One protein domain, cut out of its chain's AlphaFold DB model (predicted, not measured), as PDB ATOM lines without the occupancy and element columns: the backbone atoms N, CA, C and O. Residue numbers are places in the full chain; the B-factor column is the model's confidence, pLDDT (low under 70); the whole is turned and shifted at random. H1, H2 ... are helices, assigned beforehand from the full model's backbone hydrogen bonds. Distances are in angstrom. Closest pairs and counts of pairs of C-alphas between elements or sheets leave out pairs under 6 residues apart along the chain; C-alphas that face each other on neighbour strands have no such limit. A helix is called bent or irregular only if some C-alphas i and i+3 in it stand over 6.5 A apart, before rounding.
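AT A GLANCE: This is residues 5 to 124 of the 125 residues of an uncharacterized protein of Minicystis rosea (UniProt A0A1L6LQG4). What shape do these helices make? They form a compact cluster of mostly crossed helices: H3 lies in the middle, between H2 and H5. H1 packs on H2 at one end of the longest axis, while H6 and H7 stand loosely side by side toward the other end, and short H4 lies near H2 and H3. How is it made up? The printed part has 120 residues with seven named helices, H1 to H7 in order, and no named strand; the class is all helix. How large is it? It is compact and rounded, with a radius of gyration of the C-alphas of 13.7 A and spans of 40 by 31 by 30 A.

IN THESE COORDINATES: Where is the longest helix? H2, residues 26 to 40, runs 20.7 A from C-alpha 26 at (-4.014, -13.804, -6.729). What stands before and just after it? H1, residues 5 to 18, spans 19.8 A from C-alpha 5 at (-14.034, -18.201, -7.057); H3, residues 44 to 56, spans 19.2 A. H3 is irregular, with C-alphas 45 and 48 7.5 A apart. What follows? H4, residues 59 to 65, is irregular, with C-alphas 61 and 64 9.6 A apart. H5 is residues 69 to 79, H6 residues 92 to 101, and H7, residues 112 to 123, spans 16.5 A to C-alpha 123 at (5.214, -34.443, 20.200).

HOW THE PARTS SIT: What touches H2? H3 touches it at a steep tilt of 46 degrees, opposite ways, closest at the C-alphas of Ala 36 and Thr 50, 4.7 A. With residues 7 to 11 alone, H1 touches H2 about perpendicular at 87 degrees, closest at the C-alphas of Val 7 and Ala 30, 6.0 A. What else meets the hub, H3? H5 touches it at a shallow tilt of 15 degrees, opposite ways, the C-alphas of Ala 49 and Leu 73 being closest at 5.8 A. H6 and H3 only just touch, only at their ends, with 3 pairs of C-alphas within 8 A, closest Met 56 and Cys 101, 6.6 A; H7, with residue 112 alone, only just touches H3 with 3 pairs, closest Thr 50 and Leu 112, 7.0 A. Are the backbones well formed? Every O i to N i+4 pair is within hydrogen-bond range in H1, H2, H5, H6 and H7; H3 has 7 of 9, and H4 1 of 3 beside 2 of 4 O i to N i+3 pairs.

THE WHOLE: How far does it reach? The two C-alphas farthest apart are those of Ala 5 and Ile 124, 40.7 A, and the printed part has no cut. Which link is long? The link from H5 to H6, residues 80 to 91, is long. Where is confidence low? The model's mean pLDDT over the printed part is 76.5, and 27 residues are under 70, among them residues 79 to 87.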
ATOM      1  N   ALA A   5     -13.276 -18.108  -8.300       82.50
ATOM      2  CA  ALA A   5     -14.034 -18.201  -7.057       82.50
ATOM      3  C   ALA A   5     -13.253 -18.932  -5.951       82.50
ATOM      4  O   ALA A   5     -13.284 -18.502  -4.800       82.50
ATOM      5  N   GLU A   6     -12.526 -20.005  -6.278       79.31
ATOM      6  CA  GLU A   6     -11.663 -20.707  -5.317       79.31
ATOM      7  C   GLU A   6     -10.501 -19.837  -4.859       79.31
ATOM      8  O   GLU A   6     -10.248 -19.746  -3.660       79.31
ATOM      9  N   VAL A   7      -9.853 -19.129  -5.786       76.38
ATOM     10  CA  VAL A   7      -8.787 -18.177  -5.452       76.38
ATOM     11  C   VAL A   7      -9.311 -17.088  -4.514       76.38
ATOM     12  O   VAL A   7      -8.690 -16.818  -3.489       76.38
ATOM     13  N   ALA A   8     -10.482 -16.508  -4.804       75.38
ATOM     14  CA  ALA A   8     -11.091 -15.473  -3.969       75.38
ATOM     15  C   ALA A   8     -11.486 -15.986  -2.573       75.38
ATOM     16  O   ALA A   8     -11.240 -15.307  -1.575       75.38
ATOM     17  N   ARG A   9     -12.059 -17.197  -2.476       82.44
ATOM     18  CA  ARG A   9     -12.389 -17.828  -1.187       82.44
ATOM     19  C   ARG A   9     -11.140 -18.088  -0.355       82.44
ATOM     20  O   ARG A   9     -11.120 -17.739   0.824       82.44
ATOM     21  N   THR A  10     -10.101 -18.646  -0.971       77.44
ATOM     22  CA  THR A  10      -8.816 -18.893  -0.315       77.44
ATOM     23  C   THR A  10      -8.198 -17.580   0.144       77.44
ATOM     24  O   THR A  10      -7.894 -17.440   1.323       77.44
ATOM     25  N   HIS A  11      -8.121 -16.569  -0.724       74.00
ATOM     26  CA  HIS A  11      -7.650 -15.234  -0.355       74.00
ATOM     27  C   HIS A  11      -8.403 -14.677   0.864       74.00
ATOM     28  O   HIS A  11      -7.783 -14.249   1.834       74.00
ATOM     29  N   ALA A  12      -9.740 -14.703   0.851       78.75
ATOM     30  CA  ALA A  12     -10.564 -14.180   1.940       78.75
ATOM     31  C   ALA A  12     -10.370 -14.951   3.256       78.75
ATOM     32  O   ALA A  12     -10.274 -14.339   4.322       78.75
ATOM     33  N   PHE A  13     -10.280 -16.284   3.192       81.44
ATOM     34  CA  PHE A  13      -9.983 -17.126   4.349       81.44
ATOM     35  C   PHE A  13      -8.623 -16.773   4.956       81.44
ATOM     36  O   PHE A  13      -8.536 -16.508   6.155       81.44
ATOM     37  N   LEU A  14      -7.586 -16.716   4.120       75.19
ATOM     38  CA  LEU A  14      -6.227 -16.379   4.524       75.19
ATOM     39  C   LEU A  14      -6.179 -14.961   5.132       75.19
ATOM     40  O   LEU A  14      -5.700 -14.777   6.251       75.19
ATOM     41  N   ALA A  15      -6.761 -13.966   4.459       75.00
ATOM     42  CA  ALA A  15      -6.822 -12.586   4.941       75.00
ATOM     43  C   ALA A  15      -7.513 -12.479   6.311       75.00
ATOM     44  O   ALA A  15      -6.995 -11.829   7.222       75.00
ATOM     45  N   ARG A  16      -8.643 -13.178   6.498       77.62
ATOM     46  CA  ARG A  16      -9.385 -13.200   7.767       77.62
ATOM     47  C   ARG A  16      -8.630 -13.936   8.874       77.62
ATOM     48  O   ARG A  16      -8.608 -13.464  10.010       77.62
ATOM     49  N   ARG A  17      -8.035 -15.093   8.573       73.12
ATOM     50  CA  ARG A  17      -7.335 -15.936   9.557       73.12
ATOM     51  C   ARG A  17      -6.031 -15.300  10.036       73.12
ATOM     52  O   ARG A  17      -5.655 -15.526  11.189       73.12
ATOM     53  N   PHE A  18      -5.366 -14.528   9.176       68.94
ATOM     54  CA  PHE A  18      -4.032 -13.977   9.443       68.94
ATOM     55  C   PHE A  18      -3.999 -12.471   9.676       68.94
ATOM     56  O   PHE A  18      -2.950 -11.963  10.067       68.94
ATOM     57  N   GLN A  19      -5.130 -11.775   9.501       69.12
ATOM     58  CA  GLN A  19      -5.217 -10.312   9.597       69.12
ATOM     59  C   GLN A  19      -4.141  -9.636   8.733       69.12
ATOM     60  O   GLN A  19      -3.419  -8.744   9.182       69.12
ATOM     61  N   TRP A  20      -3.991 -10.131   7.502       70.00
ATOM     62  CA  TRP A  20      -2.963  -9.672   6.572       70.00
ATOM     63  C   TRP A  20      -3.152  -8.185   6.273       70.00
ATOM     64  O   TRP A  20      -4.243  -7.759   5.900       70.00
ATOM     65  N   ARG A  21      -2.085  -7.401   6.437       61.19
ATOM     66  CA  ARG A  21      -2.091  -5.967   6.110       61.19
ATOM     67  C   ARG A  21      -1.825  -5.711   4.628       61.19
ATOM     68  O   ARG A  21      -2.335  -4.739   4.082       61.19
ATOM     69  N   THR A  22      -1.067  -6.602   3.991       64.00
ATOM     70  CA  THR A  22      -0.698  -6.531   2.574       64.00
ATOM     71  C   THR A  22      -1.509  -7.559   1.783       64.00
ATOM     72  O   THR A  22      -1.597  -8.707   2.225       64.00
ATOM     73  N   PRO A  23      -2.123  -7.179   0.650       63.75
ATOM     74  CA  PRO A  23      -2.865  -8.116  -0.185       63.75
ATOM     75  C   PRO A  23      -1.934  -9.175  -0.784       63.75
ATOM     76  O   PRO A  23      -0.819  -8.868  -1.205       63.75
ATOM     77  N   LEU A  24      -2.414 -10.417  -0.824       69.94
ATOM     78  CA  LEU A  24      -1.747 -11.520  -1.510       69.94
ATOM     79  C   LEU A  24      -1.919 -11.387  -3.019       69.94
ATOM     80  O   LEU A  24      -3.018 -11.070  -3.477       69.94
ATOM     81  N   ASP A  25      -0.885 -11.730  -3.787       79.44
ATOM     82  CA  ASP A  25      -1.017 -11.847  -5.239       79.44
ATOM     83  C   ASP A  25      -1.968 -13.015  -5.594       79.44
ATOM     84  O   ASP A  25      -1.674 -14.177  -5.275       79.44
ATOM     85  N   PRO A  26      -3.106 -12.755  -6.272       80.31
ATOM     86  CA  PRO A  26      -4.014 -13.804  -6.729       80.31
ATOM     87  C   PRO A  26      -3.338 -14.851  -7.626       80.31
ATOM     88  O   PRO A  26      -3.730 -16.021  -7.595       80.31
ATOM     89  N   VAL A  27      -2.313 -14.465  -8.398       83.75
ATOM     90  CA  VAL A  27      -1.538 -15.396  -9.236       83.75
ATOM     91  C   VAL A  27      -0.725 -16.352  -8.361       83.75
ATOM     92  O   VAL A  27      -0.739 -17.565  -8.599       83.75
ATOM     93  N   GLY A  28      -0.090 -15.829  -7.309       82.12
ATOM     94  CA  GLY A  28       0.621 -16.615  -6.299       82.12
ATOM     95  C   GLY A  28      -0.293 -17.618  -5.590       82.12
ATOM     96  O   GLY A  28       0.057 -18.795  -5.466       82.12
ATOM     97  N   ILE A  29      -1.512 -17.207  -5.221       82.75
ATOM     98  CA  ILE A  29      -2.517 -18.103  -4.618       82.75
ATOM     99  C   ILE A  29      -2.942 -19.204  -5.595       82.75
ATOM    100  O   ILE A  29      -2.992 -20.373  -5.218       82.75
ATOM    101  N   ALA A  30      -3.229 -18.866  -6.854       85.81
ATOM    102  CA  ALA A  30      -3.610 -19.856  -7.861       85.81
ATOM    103  C   ALA A  30      -2.483 -20.869  -8.136       85.81
ATOM    104  O   ALA A  30      -2.737 -22.047  -8.397       85.81
ATOM    105  N   ALA A  31      -1.223 -20.430  -8.089       86.81
ATOM    106  CA  ALA A  31      -0.068 -21.318  -8.179       86.81
ATOM    107  C   ALA A  31       0.057 -22.214  -6.936       86.81
ATOM    108  O   ALA A  31       0.290 -23.414  -7.082       86.81
ATOM    109  N   ALA A  32      -0.147 -21.660  -5.738       86.31
ATOM    110  CA  ALA A  32      -0.103 -22.416  -4.491       86.31
ATOM    111  C   ALA A  32      -1.208 -23.477  -4.417       86.31
ATOM    112  O   ALA A  32      -0.930 -24.604  -4.028       86.31
ATOM    113  N   LEU A  33      -2.430 -23.162  -4.853       86.44
ATOM    114  CA  LEU A  33      -3.529 -24.128  -4.884       86.44
ATOM    115  C   LEU A  33      -3.247 -25.298  -5.849       86.44
ATOM    116  O   LEU A  33      -3.513 -26.442  -5.501       86.44
ATOM    117  N   ARG A  34      -2.645 -25.042  -7.023       88.12
ATOM    118  CA  ARG A  34      -2.257 -26.114  -7.970       88.12
ATOM    119  C   ARG A  34      -1.188 -27.027  -7.386       88.12
ATOM    120  O   ARG A  34      -1.225 -28.238  -7.568       88.12
ATOM    121  N   GLU A  35      -0.217 -26.439  -6.700       86.50
ATOM    122  CA  GLU A  35       0.824 -27.209  -6.030       86.50
ATOM    123  C   GLU A  35       0.264 -27.997  -4.843       86.50
ATOM    124  O   GLU A  35       0.647 -29.145  -4.647       86.50
ATOM    125  N   ALA A  36      -0.669 -27.420  -4.087       85.31
ATOM    126  CA  ALA A  36      -1.344 -28.089  -2.982       85.31
ATOM    127  C   ALA A  36      -2.140 -29.315  -3.444       85.31
ATOM    128  O   ALA A  36      -2.045 -30.360  -2.809       85.31
ATOM    129  N   GLU A  37      -2.860 -29.207  -4.566       83.69
ATOM    130  CA  GLU A  37      -3.580 -30.320  -5.203       83.69
ATOM    131  C   GLU A  37      -2.612 -31.455  -5.586       83.69
ATOM    132  O   GLU A  37      -2.852 -32.620  -5.270       83.69
ATOM    133  N   ALA A  38      -1.462 -31.110  -6.177       84.94
ATOM    134  CA  ALA A  38      -0.425 -32.084  -6.517       84.94
ATOM    135  C   ALA A  38       0.212 -32.735  -5.274       84.94
ATOM    136  O   ALA A  38       0.479 -33.933  -5.277       84.94
ATOM    137  N   LEU A  39       0.446 -31.957  -4.212       80.62
ATOM    138  CA  LEU A  39       1.030 -32.431  -2.955       80.62
ATOM    139  C   LEU A  39       0.061 -33.295  -2.140       80.62
ATOM    140  O   LEU A  39       0.506 -34.215  -1.462       80.62
ATOM    141  N   ALA A  40      -1.238 -32.996  -2.185       78.44
ATOM    142  CA  ALA A  40      -2.259 -33.764  -1.479       78.44
ATOM    143  C   ALA A  40      -2.470 -35.140  -2.120       78.44
ATOM    144  O   ALA A  40      -2.884 -36.067  -1.434       78.44
ATOM    145  N   ALA A  41      -2.190 -35.281  -3.424       79.00
ATOM    146  CA  ALA A  41      -2.346 -36.529  -4.176       79.00
ATOM    147  C   ALA A  41      -3.730 -37.194  -3.981       79.00
ATOM    148  O   ALA A  41      -3.854 -38.417  -4.003       79.00
ATOM    149  N   GLY A  42      -4.776 -36.382  -3.777       71.69
ATOM    150  CA  GLY A  42      -6.146 -36.836  -3.517       71.69
ATOM    151  C   GLY A  42      -6.497 -37.084  -2.043       71.69
ATOM    152  O   GLY A  42      -7.640 -37.434  -1.758       71.69
ATOM    153  N   ASN A  43      -5.567 -36.885  -1.102       72.00
ATOM    154  CA  ASN A  43      -5.857 -36.938   0.329       72.00
ATOM    155  C   ASN A  43      -6.406 -35.595   0.838       72.00
ATOM    156  O   ASN A  43      -5.658 -34.641   1.062       72.00
ATOM    157  N   THR A  44      -7.720 -35.536   1.043       70.19
ATOM    158  CA  THR A  44      -8.436 -34.323   1.467       70.19
ATOM    159  C   THR A  44      -8.097 -33.887   2.893       70.19
ATOM    160  O   THR A  44      -8.118 -32.692   3.185       70.19
ATOM    161  N   ASP A  45      -7.689 -34.816   3.763       66.94
ATOM    162  CA  ASP A  45      -7.282 -34.501   5.140       66.94
ATOM    163  C   ASP A  45      -5.992 -33.661   5.191       66.94
ATOM    164  O   ASP A  45      -5.745 -32.936   6.158       66.94
ATOM    165  N   ASP A  46      -5.179 -33.722   4.132       67.50
ATOM    166  CA  ASP A  46      -3.910 -33.005   4.029       67.50
ATOM    167  C   ASP A  46      -4.020 -31.656   3.305       67.50
ATOM    168  O   ASP A  46      -3.082 -30.858   3.373       67.50
ATOM    169  N   GLU A  47      -5.149 -31.360   2.649       67.06
ATOM    170  CA  GLU A  47      -5.339 -30.156   1.823       67.06
ATOM    171  C   GLU A  47      -4.997 -28.833   2.536       67.06
ATOM    172  O   GLU A  47      -4.318 -27.985   1.943       67.06
ATOM    173  N   PRO A  48      -5.383 -28.611   3.812       70.94
ATOM    174  CA  PRO A  48      -5.005 -27.388   4.514       70.94
ATOM    175  C   PRO A  48      -3.489 -27.280   4.721       70.94
ATOM    176  O   PRO A  48      -2.921 -26.190   4.634       70.94
ATOM    177  N   ALA A  49      -2.818 -28.403   4.984       72.31
ATOM    178  CA  ALA A  49      -1.382 -28.441   5.229       72.31
ATOM    179  C   ALA A  49      -0.577 -28.298   3.932       72.31
ATOM    180  O   ALA A  49       0.414 -27.565   3.896       72.31
ATOM    181  N   THR A  50      -1.016 -28.933   2.845       80.44
ATOM    182  CA  THR A  50      -0.364 -28.818   1.536       80.44
ATOM    183  C   THR A  50      -0.498 -27.417   0.957       80.44
ATOM    184  O   THR A  50       0.471 -26.906   0.395       80.44
ATOM    185  N   LEU A  51      -1.634 -26.742   1.171       81.69
ATOM    186  CA  LEU A  51      -1.805 -25.338   0.797       81.69
ATOM    187  C   LEU A  51      -0.847 -24.422   1.556       81.69
ATOM    188  O   LEU A  51      -0.189 -23.579   0.949       81.69
ATOM    189  N   LEU A  52      -0.732 -24.588   2.873       79.25
ATOM    190  CA  LEU A  52       0.180 -23.783   3.686       79.25
ATOM    191  C   LEU A  52       1.648 -24.035   3.309       79.25
ATOM    192  O   LEU A  52       2.423 -23.083   3.221       79.25
ATOM    193  N   LEU A  53       2.018 -25.283   3.008       81.88
ATOM    194  CA  LEU A  53       3.350 -25.638   2.512       81.88
ATOM    195  C   LEU A  53       3.637 -25.024   1.131       81.88
ATOM    196  O   LEU A  53       4.716 -24.470   0.910       81.88
ATOM    197  N   ALA A  54       2.674 -25.082   0.210       85.88
ATOM    198  CA  ALA A  54       2.789 -24.459  -1.103       85.88
ATOM    199  C   ALA A  54       2.919 -22.933  -0.982       85.88
ATOM    200  O   ALA A  54       3.782 -22.328  -1.617       85.88
ATOM    201  N   LEU A  55       2.129 -22.295  -0.116       82.12
ATOM    202  CA  LEU A  55       2.271 -20.868   0.173       82.12
ATOM    203  C   LEU A  55       3.676 -20.567   0.705       82.12
ATOM    204  O   LEU A  55       4.351 -19.705   0.155       82.12
ATOM    205  N   MET A  56       4.186 -21.326   1.681       81.50
ATOM    206  CA  MET A  56       5.528 -21.117   2.248       81.50
ATOM    207  C   MET A  56       6.666 -21.115   1.223       81.50
ATOM    208  O   MET A  56       7.678 -20.458   1.461       81.50
ATOM    209  N   ARG A  57       6.516 -21.806   0.088       83.69
ATOM    210  CA  ARG A  57       7.490 -21.818  -1.019       83.69
ATOM    211  C   ARG A  57       7.552 -20.501  -1.805       83.69
ATOM    212  O   ARG A  57       8.418 -20.352  -2.664       83.69
ATOM    213  N   ARG A  58       6.663 -19.545  -1.514       81.31
ATOM    214  CA  ARG A  58       6.486 -18.277  -2.239       81.31
ATOM    215  C   ARG A  58       6.649 -17.059  -1.318       81.31
ATOM    216  O   ARG A  58       5.710 -16.291  -1.143       81.31
ATOM    217  N   PRO A  59       7.833 -16.836  -0.719       75.44
ATOM    218  CA  PRO A  59       8.031 -15.758   0.255       75.44
ATOM    219  C   PRO A  59       7.702 -14.362  -0.296       75.44
ATOM    220  O   PRO A  59       7.136 -13.542   0.422       75.44
ATOM    221  N   MET A  60       8.005 -14.110  -1.575       72.88
ATOM    222  CA  MET A  60       7.750 -12.821  -2.233       72.88
ATOM    223  C   MET A  60       6.256 -12.496  -2.351       72.88
ATOM    224  O   MET A  60       5.882 -11.335  -2.222       72.88
ATOM    225  N   ASP A  61       5.413 -13.514  -2.526       69.94
ATOM    226  CA  ASP A  61       3.965 -13.347  -2.700       69.94
ATOM    227  C   ASP A  61       3.247 -13.152  -1.354       69.94
ATOM    228  O   ASP A  61       2.089 -12.740  -1.312       69.94
ATOM    229  N   LEU A  62       3.926 -13.473  -0.246       65.81
ATOM    230  CA  LEU A  62       3.354 -13.561   1.099       65.81
ATOM    231  C   LEU A  62       3.705 -12.386   2.023       65.81
ATOM    232  O   LEU A  62       3.067 -12.227   3.070       65.81
ATOM    233  N   ALA A  63       4.713 -11.582   1.671       67.50
ATOM    234  CA  ALA A  63       5.196 -10.469   2.490       67.50
ATOM    235  C   ALA A  63       5.320 -10.860   3.991       67.50
ATOM    236  O   ALA A  63       5.869 -11.913   4.325       67.50
ATOM    237  N   ASP A  64       4.766 -10.050   4.897       67.06
ATOM    238  CA  ASP A  64       4.903 -10.176   6.357       67.06
ATOM    239  C   ASP A  64       4.381 -11.494   6.960       67.06
ATOM    240  O   ASP A  64       4.738 -11.853   8.084       67.06
ATOM    241  N   ALA A  65       3.517 -12.241   6.265       65.38
ATOM    242  CA  ALA A  65       2.967 -13.476   6.831       65.38
ATOM    243  C   ALA A  65       3.850 -14.701   6.591       65.38
ATOM    244  O   ALA A  65       3.613 -15.742   7.212       65.38
ATOM    245  N   TRP A  66       4.872 -14.594   5.735       72.31
ATOM    246  CA  TRP A  66       5.783 -15.706   5.475       72.31
ATOM    247  C   TRP A  66       6.446 -16.220   6.755       72.31
ATOM    248  O   TRP A  66       6.585 -17.427   6.949       72.31
ATOM    249  N   GLU A  67       6.768 -15.321   7.687       71.62
ATOM    250  CA  GLU A  67       7.377 -15.709   8.956       71.62
ATOM    251  C   GLU A  67       6.437 -16.495   9.874       71.62
ATOM    252  O   GLU A  67       6.905 -17.326  10.652       71.62
ATOM    253  N   ARG A  68       5.125 -16.254   9.772       71.62
ATOM    254  CA  ARG A  68       4.100 -16.858  10.637       71.62
ATOM    255  C   ARG A  68       3.571 -18.180  10.087       71.62
ATOM    256  O   ARG A  68       3.089 -19.005  10.857       71.62
ATOM    257  N   LEU A  69       3.660 -18.391   8.774       72.25
ATOM    258  CA  LEU A  69       3.130 -19.577   8.097       72.25
ATOM    259  C   LEU A  69       3.626 -20.932   8.635       72.25
ATOM    260  O   LEU A  69       2.785 -21.819   8.758       72.25
ATOM    261  N   PRO A  70       4.903 -21.117   9.027       69.62
ATOM    262  CA  PRO A  70       5.353 -22.374   9.627       69.62
ATOM    263  C   PRO A  70       4.590 -22.706  10.911       69.62
ATOM    264  O   PRO A  70       4.123 -23.826  11.078       69.62
ATOM    265  N   LEU A  71       4.396 -21.720  11.792       71.94
ATOM    266  CA  LEU A  71       3.651 -21.905  13.041       71.94
ATOM    267  C   LEU A  71       2.204 -22.305  12.761       71.94
ATOM    268  O   LEU A  71       1.668 -23.188  13.414       71.94
ATOM    269  N   ILE A  72       1.590 -21.690  11.754       71.56
ATOM    270  CA  ILE A  72       0.207 -21.965  11.353       71.56
ATOM    271  C   ILE A  72       0.069 -23.356  10.720       71.56
ATOM    272  O   ILE A  72      -0.928 -24.043  10.951       71.56
ATOM    273  N   LEU A  73       1.042 -23.765   9.904       74.00
ATOM    274  CA  LEU A  73       1.112 -25.108   9.332       74.00
ATOM    275  C   LEU A  73       1.160 -26.148  10.452       74.00
ATOM    276  O   LEU A  73       0.367 -27.088  10.453       74.00
ATOM    277  N   VAL A  74       2.017 -25.919  11.447       70.12
ATOM    278  CA  VAL A  74       2.079 -26.750  12.647       70.12
ATOM    279  C   VAL A  74       0.756 -26.731  13.419       70.12
ATOM    280  O   VAL A  74       0.220 -27.796  13.709       70.12
ATOM    281  N   GLU A  75       0.197 -25.560  13.730       72.75
ATOM    282  CA  GLU A  75      -1.069 -25.438  14.467       72.75
ATOM    283  C   GLU A  75      -2.204 -26.231  13.807       72.75
ATOM    284  O   GLU A  75      -2.969 -26.899  14.503       72.75
ATOM    285  N   ASN A  76      -2.317 -26.179  12.476       70.38
ATOM    286  CA  ASN A  76      -3.333 -26.944  11.752       70.38
ATOM    287  C   ASN A  76      -3.077 -28.449  11.844       70.38
ATOM    288  O   ASN A  76      -3.986 -29.197  12.202       70.38
ATOM    289  N   LEU A  77      -1.841 -28.892  11.596       70.19
ATOM    290  CA  LEU A  77      -1.473 -30.307  11.687       70.19
ATOM    291  C   LEU A  77      -1.684 -30.879  13.101       70.19
ATOM    292  O   LEU A  77      -2.080 -32.035  13.247       70.19
ATOM    293  N   LEU A  78      -1.470 -30.074  14.145       70.56
ATOM    294  CA  LEU A  78      -1.698 -30.464  15.539       70.56
ATOM    295  C   LEU A  78      -3.178 -30.468  15.927       70.56
ATOM    296  O   LEU A  78      -3.625 -31.403  16.593       70.56
ATOM    297  N   ARG A  79      -3.955 -29.473  15.474       69.50
ATOM    298  CA  ARG A  79      -5.403 -29.399  15.727       69.50
ATOM    299  C   ARG A  79      -6.130 -30.624  15.177       69.50
ATOM    300  O   ARG A  79      -6.985 -31.164  15.871       69.50
ATOM    301  N   HIS A  80      -5.760 -31.090  13.984       66.06
ATOM    302  CA  HIS A  80      -6.316 -32.322  13.412       66.06
ATOM    303  C   HIS A  80      -5.982 -33.578  14.232       66.06
ATOM    304  O   HIS A  80      -6.710 -34.562  14.162       66.06
ATOM    305  N   ARG A  81      -4.921 -33.541  15.048       67.44
ATOM    306  CA  ARG A  81      -4.489 -34.654  15.908       67.44
ATOM    307  C   ARG A  81      -4.890 -34.494  17.379       67.44
ATOM    308  O   ARG A  81      -4.490 -35.304  18.202       67.44
ATOM    309  N   GLY A  82      -5.655 -33.455  17.729       67.69
ATOM    310  CA  GLY A  82      -6.081 -33.200  19.111       67.69
ATOM    311  C   GLY A  82      -4.955 -32.769  20.059       67.69
ATOM    312  O   GLY A  82      -5.149 -32.749  21.273       67.69
ATOM    313  N   HIS A  83      -3.787 -32.399  19.530       67.88
ATOM    314  CA  HIS A  83      -2.651 -31.941  20.325       67.88
ATOM    315  C   HIS A  83      -2.544 -30.415  20.299       67.88
ATOM    316  O   HIS A  83      -2.886 -29.764  19.313       67.88
ATOM    317  N   THR A  84      -2.035 -29.830  21.385       63.97
ATOM    318  CA  THR A  84      -1.713 -28.399  21.449       63.97
ATOM    319  C   THR A  84      -0.272 -28.248  21.914       63.97
ATOM    320  O   THR A  84       0.023 -28.469  23.083       63.97
ATOM    321  N   ILE A  85       0.625 -27.874  21.001       66.12
ATOM    322  CA  ILE A  85       1.992 -27.463  21.342       66.12
ATOM    323  C   ILE A  85       2.074 -25.956  21.159       66.12
ATOM    324  O   ILE A  85       1.668 -25.420  20.127       66.12
ATOM    325  N   ARG A  86       2.629 -25.264  22.155       66.75
ATOM    326  CA  ARG A  86       3.009 -23.863  22.007       66.75
ATOM    327  C   ARG A  86       4.411 -23.806  21.416       66.75
ATOM    328  O   ARG A  86       5.383 -24.079  22.110       66.75
ATOM    329  N   LEU A  87       4.497 -23.466  20.138       69.50
ATOM    330  CA  LEU A  87       5.771 -23.236  19.468       69.50
ATOM    331  C   LEU A  87       6.254 -21.800  19.695       69.50
ATOM    332  O   LEU A  87       5.462 -20.860  19.596       69.50
ATOM    333  N   ASP A  88       7.545 -21.632  19.988       74.50
ATOM    334  CA  ASP A  88       8.181 -20.314  20.034       74.50
ATOM    335  C   ASP A  88       8.471 -19.843  18.597       74.50
ATOM    336  O   ASP A  88       9.216 -20.506  17.881       74.50
ATOM    337  N   PRO A  89       7.939 -18.694  18.141       68.69
ATOM    338  CA  PRO A  89       8.284 -18.123  16.838       68.69
ATOM    339  C   PRO A  89       9.785 -17.893  16.611       68.69
ATOM    340  O   PRO A  89      10.213 -17.767  15.464       68.69
ATOM    341  N   LYS A  90      10.574 -17.792  17.687       77.62
ATOM    342  CA  LYS A  90      12.032 -17.617  17.649       77.62
ATOM    343  C   LYS A  90      12.806 -18.936  17.678       77.62
ATOM    344  O   LYS A  90      14.034 -18.899  17.686       77.62
ATOM    345  N   ASP A  91      12.115 -20.071  17.687       81.00
ATOM    346  CA  ASP A  91      12.737 -21.388  17.674       81.00
ATOM    347  C   ASP A  91      13.616 -21.557  16.415       81.00
ATOM    348  O   ASP A  91      13.117 -21.426  15.286       81.00
ATOM    349  N   PRO A  92      14.925 -21.824  16.579       82.44
ATOM    350  CA  PRO A  92      15.842 -21.964  15.456       82.44
ATOM    351  C   PRO A  92      15.448 -23.115  14.524       82.44
ATOM    352  O   PRO A  92      15.620 -22.986  13.317       82.44
ATOM    353  N   GLU A  93      14.830 -24.187  15.023       82.19
ATOM    354  CA  GLU A  93      14.426 -25.307  14.170       82.19
ATOM    355  C   GLU A  93      13.201 -24.970  13.307       82.19
ATOM    356  O   GLU A  93      13.087 -25.437  12.173       82.19
ATOM    357  N   ILE A  94      12.298 -24.106  13.791       79.69
ATOM    358  CA  ILE A  94      11.176 -23.587  12.985       79.69
ATOM    359  C   ILE A  94      11.704 -22.677  11.882       79.69
ATOM    360  O   ILE A  94      11.235 -22.733  10.739       79.69
ATOM    361  N   ARG A  95      12.695 -21.845  12.212       82.12
ATOM    362  CA  ARG A  95      13.402 -21.034  11.223       82.12
ATOM    363  C   ARG A  95      14.077 -21.927  10.184       82.12
ATOM    364  O   ARG A  95      13.908 -21.666   8.994       82.12
ATOM    365  N   ASP A  96      14.770 -22.978  10.597       85.50
ATOM    366  CA  ASP A  96      15.444 -23.903   9.684       85.50
ATOM    367  C   ASP A  96      14.451 -24.653   8.793       85.50
ATOM    368  O   ASP A  96      14.647 -24.720   7.579       85.50
ATOM    369  N   LEU A  97      13.336 -25.140   9.346       82.94
ATOM    370  CA  LEU A  97      12.251 -25.739   8.564       82.94
ATOM    371  C   LEU A  97      11.722 -24.755   7.512       82.94
ATOM    372  O   LEU A  97      11.610 -25.110   6.338       82.94
ATOM    373  N   ARG A  98      11.477 -23.497   7.899       82.50
ATOM    374  CA  ARG A  98      11.050 -22.434   6.978       82.50
ATOM    375  C   ARG A  98      12.063 -22.212   5.854       82.50
ATOM    376  O   ARG A  98      11.662 -22.109   4.695       82.50
ATOM    377  N   MET A  99      13.357 -22.159   6.173       85.12
ATOM    378  CA  MET A  99      14.417 -21.983   5.174       85.12
ATOM    379  C   MET A  99      14.511 -23.181   4.219       85.12
ATOM    380  O   MET A  99      14.645 -22.988   3.010       85.12
ATOM    381  N   ARG A 100      14.360 -24.413   4.724       85.75
ATOM    382  CA  ARG A 100      14.316 -25.624   3.888       85.75
ATOM    383  C   ARG A 100      13.093 -25.664   2.976       85.75
ATOM    384  O   ARG A 100      13.186 -26.194   1.875       85.75
ATOM    385  N   CYS A 101      11.961 -25.080   3.364       82.25
ATOM    386  CA  CYS A 101      10.801 -24.997   2.473       82.25
ATOM    387  C   CYS A 101      11.063 -24.121   1.237       82.25
ATOM    388  O   CYS A 101      10.514 -24.415   0.182       82.25
ATOM    389  N   VAL A 102      11.906 -23.086   1.334       82.81
ATOM    390  CA  VAL A 102      12.191 -22.144   0.227       82.81
ATOM    391  C   VAL A 102      13.511 -22.402  -0.496       82.81
ATOM    392  O   VAL A 102      13.893 -21.634  -1.381       82.81
ATOM    393  N   THR A 103      14.233 -23.464  -0.139       84.19
ATOM    394  CA  THR A 103      15.513 -23.763  -0.784       84.19
ATOM    395  C   THR A 103      15.341 -24.063  -2.279       84.19
ATOM    396  O   THR A 103      14.374 -24.697  -2.733       84.19
ATOM    397  N   ARG A 104      16.297 -23.560  -3.067       81.25
ATOM    398  CA  ARG A 104      16.316 -23.725  -4.525       81.25
ATOM    399  C   ARG A 104      16.650 -25.155  -4.926       81.25
ATOM    400  O   ARG A 104      16.125 -25.606  -5.937       81.25
ATOM    401  N   ASP A 105      17.463 -25.843  -4.127       85.44
ATOM    402  CA  ASP A 105      17.829 -27.240  -4.342       85.44
ATOM    403  C   ASP A 105      16.633 -28.162  -4.032       85.44
ATOM    404  O   ASP A 105      16.230 -28.263  -2.871       85.44
ATOM    405  N   PRO A 106      16.047 -28.848  -5.030       82.31
ATOM    406  CA  PRO A 106      14.928 -29.755  -4.799       82.31
ATOM    407  C   PRO A 106      15.259 -30.893  -3.827       82.31
ATOM    408  O   PRO A 106      14.368 -31.317  -3.098       82.31
ATOM    409  N   ALA A 107      16.513 -31.357  -3.781       84.62
ATOM    410  CA  ALA A 107      16.927 -32.461  -2.911       84.62
ATOM    411  C   ALA A 107      16.956 -32.069  -1.427       84.62
ATOM    412  O   ALA A 107      16.805 -32.919  -0.556       84.62
ATOM    413  N   GLN A 108      17.127 -30.778  -1.134       83.00
ATOM    414  CA  GLN A 108      17.129 -30.240   0.229       83.00
ATOM    415  C   GLN A 108      15.784 -29.619   0.617       83.00
ATOM    416  O   GLN A 108      15.615 -29.142   1.746       83.00
ATOM    417  N   ARG A 109      14.830 -29.571  -0.322       85.88
ATOM    418  CA  ARG A 109      13.555 -28.898  -0.115       85.88
ATOM    419  C   ARG A 109      12.662 -29.725   0.785       85.88
ATOM    420  O   ARG A 109      12.298 -30.843   0.446       85.88
ATOM    421  N   ALA A 110      12.240 -29.113   1.888       85.19
ATOM    422  CA  ALA A 110      11.340 -29.763   2.825       85.19
ATOM    423  C   ALA A 110      10.029 -30.186   2.136       85.19
ATOM    424  O   ALA A 110       9.370 -29.410   1.422       85.19
ATOM    425  N   THR A 111       9.674 -31.441   2.375       84.75
ATOM    426  CA  THR A 111       8.430 -32.096   1.982       84.75
ATOM    427  C   THR A 111       7.388 -31.987   3.096       84.75
ATOM    428  O   THR A 111       7.676 -31.530   4.205       84.75
ATOM    429  N   LEU A 112       6.155 -32.412   2.818       81.19
ATOM    430  CA  LEU A 112       5.137 -32.519   3.862       81.19
ATOM    431  C   LEU A 112       5.529 -33.562   4.925       81.19
ATOM    432  O   LEU A 112       5.258 -33.358   6.108       81.19
ATOM    433  N   ASP A 113       6.218 -34.632   4.530       82.75
ATOM    434  CA  ASP A 113       6.697 -35.654   5.462       82.75
ATOM    435  C   ASP A 113       7.810 -35.128   6.371       82.75
ATOM    436  O   ASP A 113       7.805 -35.436   7.559       82.75
ATOM    437  N   ASP A 114       8.680 -34.237   5.884       84.69
ATOM    438  CA  ASP A 114       9.652 -33.536   6.737       84.69
ATOM    439  C   ASP A 114       8.968 -32.685   7.811       84.69
ATOM    440  O   ASP A 114       9.399 -32.658   8.965       84.69
ATOM    441  N   VAL A 115       7.885 -31.989   7.445       80.88
ATOM    442  CA  VAL A 115       7.087 -31.198   8.393       80.88
ATOM    443  C   VAL A 115       6.427 -32.120   9.420       80.88
ATOM    444  O   VAL A 115       6.458 -31.840  10.616       80.88
ATOM    445  N   ARG A 116       5.861 -33.250   8.984       79.69
ATOM    446  CA  ARG A 116       5.258 -34.245   9.884       79.69
ATOM    447  C   ARG A 116       6.286 -34.883  10.814       79.69
ATOM    448  O   ARG A 116       5.974 -35.075  11.986       79.69
ATOM    449  N   ALA A 117       7.481 -35.194  10.316       83.25
ATOM    450  CA  ALA A 117       8.576 -35.753  11.101       83.25
ATOM    451  C   ALA A 117       9.063 -34.755  12.157       83.25
ATOM    452  O   ALA A 117       9.204 -35.122  13.323       83.25
ATOM    453  N   PHE A 118       9.215 -33.479  11.783       82.62
ATOM    454  CA  PHE A 118       9.511 -32.394  12.722       82.62
ATOM    455  C   PHE A 118       8.467 -32.316  13.847       82.62
ATOM    456  O   PHE A 118       8.815 -32.253  15.023       82.62
ATOM    457  N   LEU A 119       7.179 -32.395  13.503       75.50
ATOM    458  CA  LEU A 119       6.101 -32.400  14.493       75.50
ATOM    459  C   LEU A 119       6.113 -33.628  15.391       75.50
ATOM    460  O   LEU A 119       5.927 -33.493  16.595       75.50
ATOM    461  N   ALA A 120       6.314 -34.814  14.817       77.00
ATOM    462  CA  ALA A 120       6.373 -36.054  15.577       77.00
ATOM    463  C   ALA A 120       7.508 -36.005  16.609       77.00
ATOM    464  O   ALA A 120       7.272 -36.320  17.768       77.00
ATOM    465  N   ALA A 121       8.693 -35.517  16.226       79.31
ATOM    466  CA  ALA A 121       9.828 -35.360  17.135       79.31
ATOM    467  C   ALA A 121       9.536 -34.405  18.307       79.31
ATOM    468  O   ALA A 121      10.016 -34.632  19.411       79.31
ATOM    469  N   ARG A 122       8.723 -33.362  18.091       71.81
ATOM    470  CA  ARG A 122       8.314 -32.400  19.133       71.81
ATOM    471  C   ARG A 122       7.109 -32.849  19.968       71.81
ATOM    472  O   ARG A 122       6.829 -32.238  20.994       71.81
ATOM    473  N   LEU A 123       6.369 -33.859  19.508       64.62
ATOM    474  CA  LEU A 123       5.214 -34.443  20.200       64.62
ATOM    475  C   LEU A 123       5.592 -35.609  21.119       64.62
ATOM    476  O   LEU A 123       4.763 -36.014  21.933       64.62
ATOM    477  N   ILE A 124       6.798 -36.160  20.976       56.25
ATOM    478  CA  ILE A 124       7.312 -37.190  21.877       56.25
ATOM    479  C   ILE A 124       7.753 -36.488  23.178       56.25
ATOM    480  O   ILE A 124       8.550 -35.553  23.093       56.25
TER     481      ILE A 124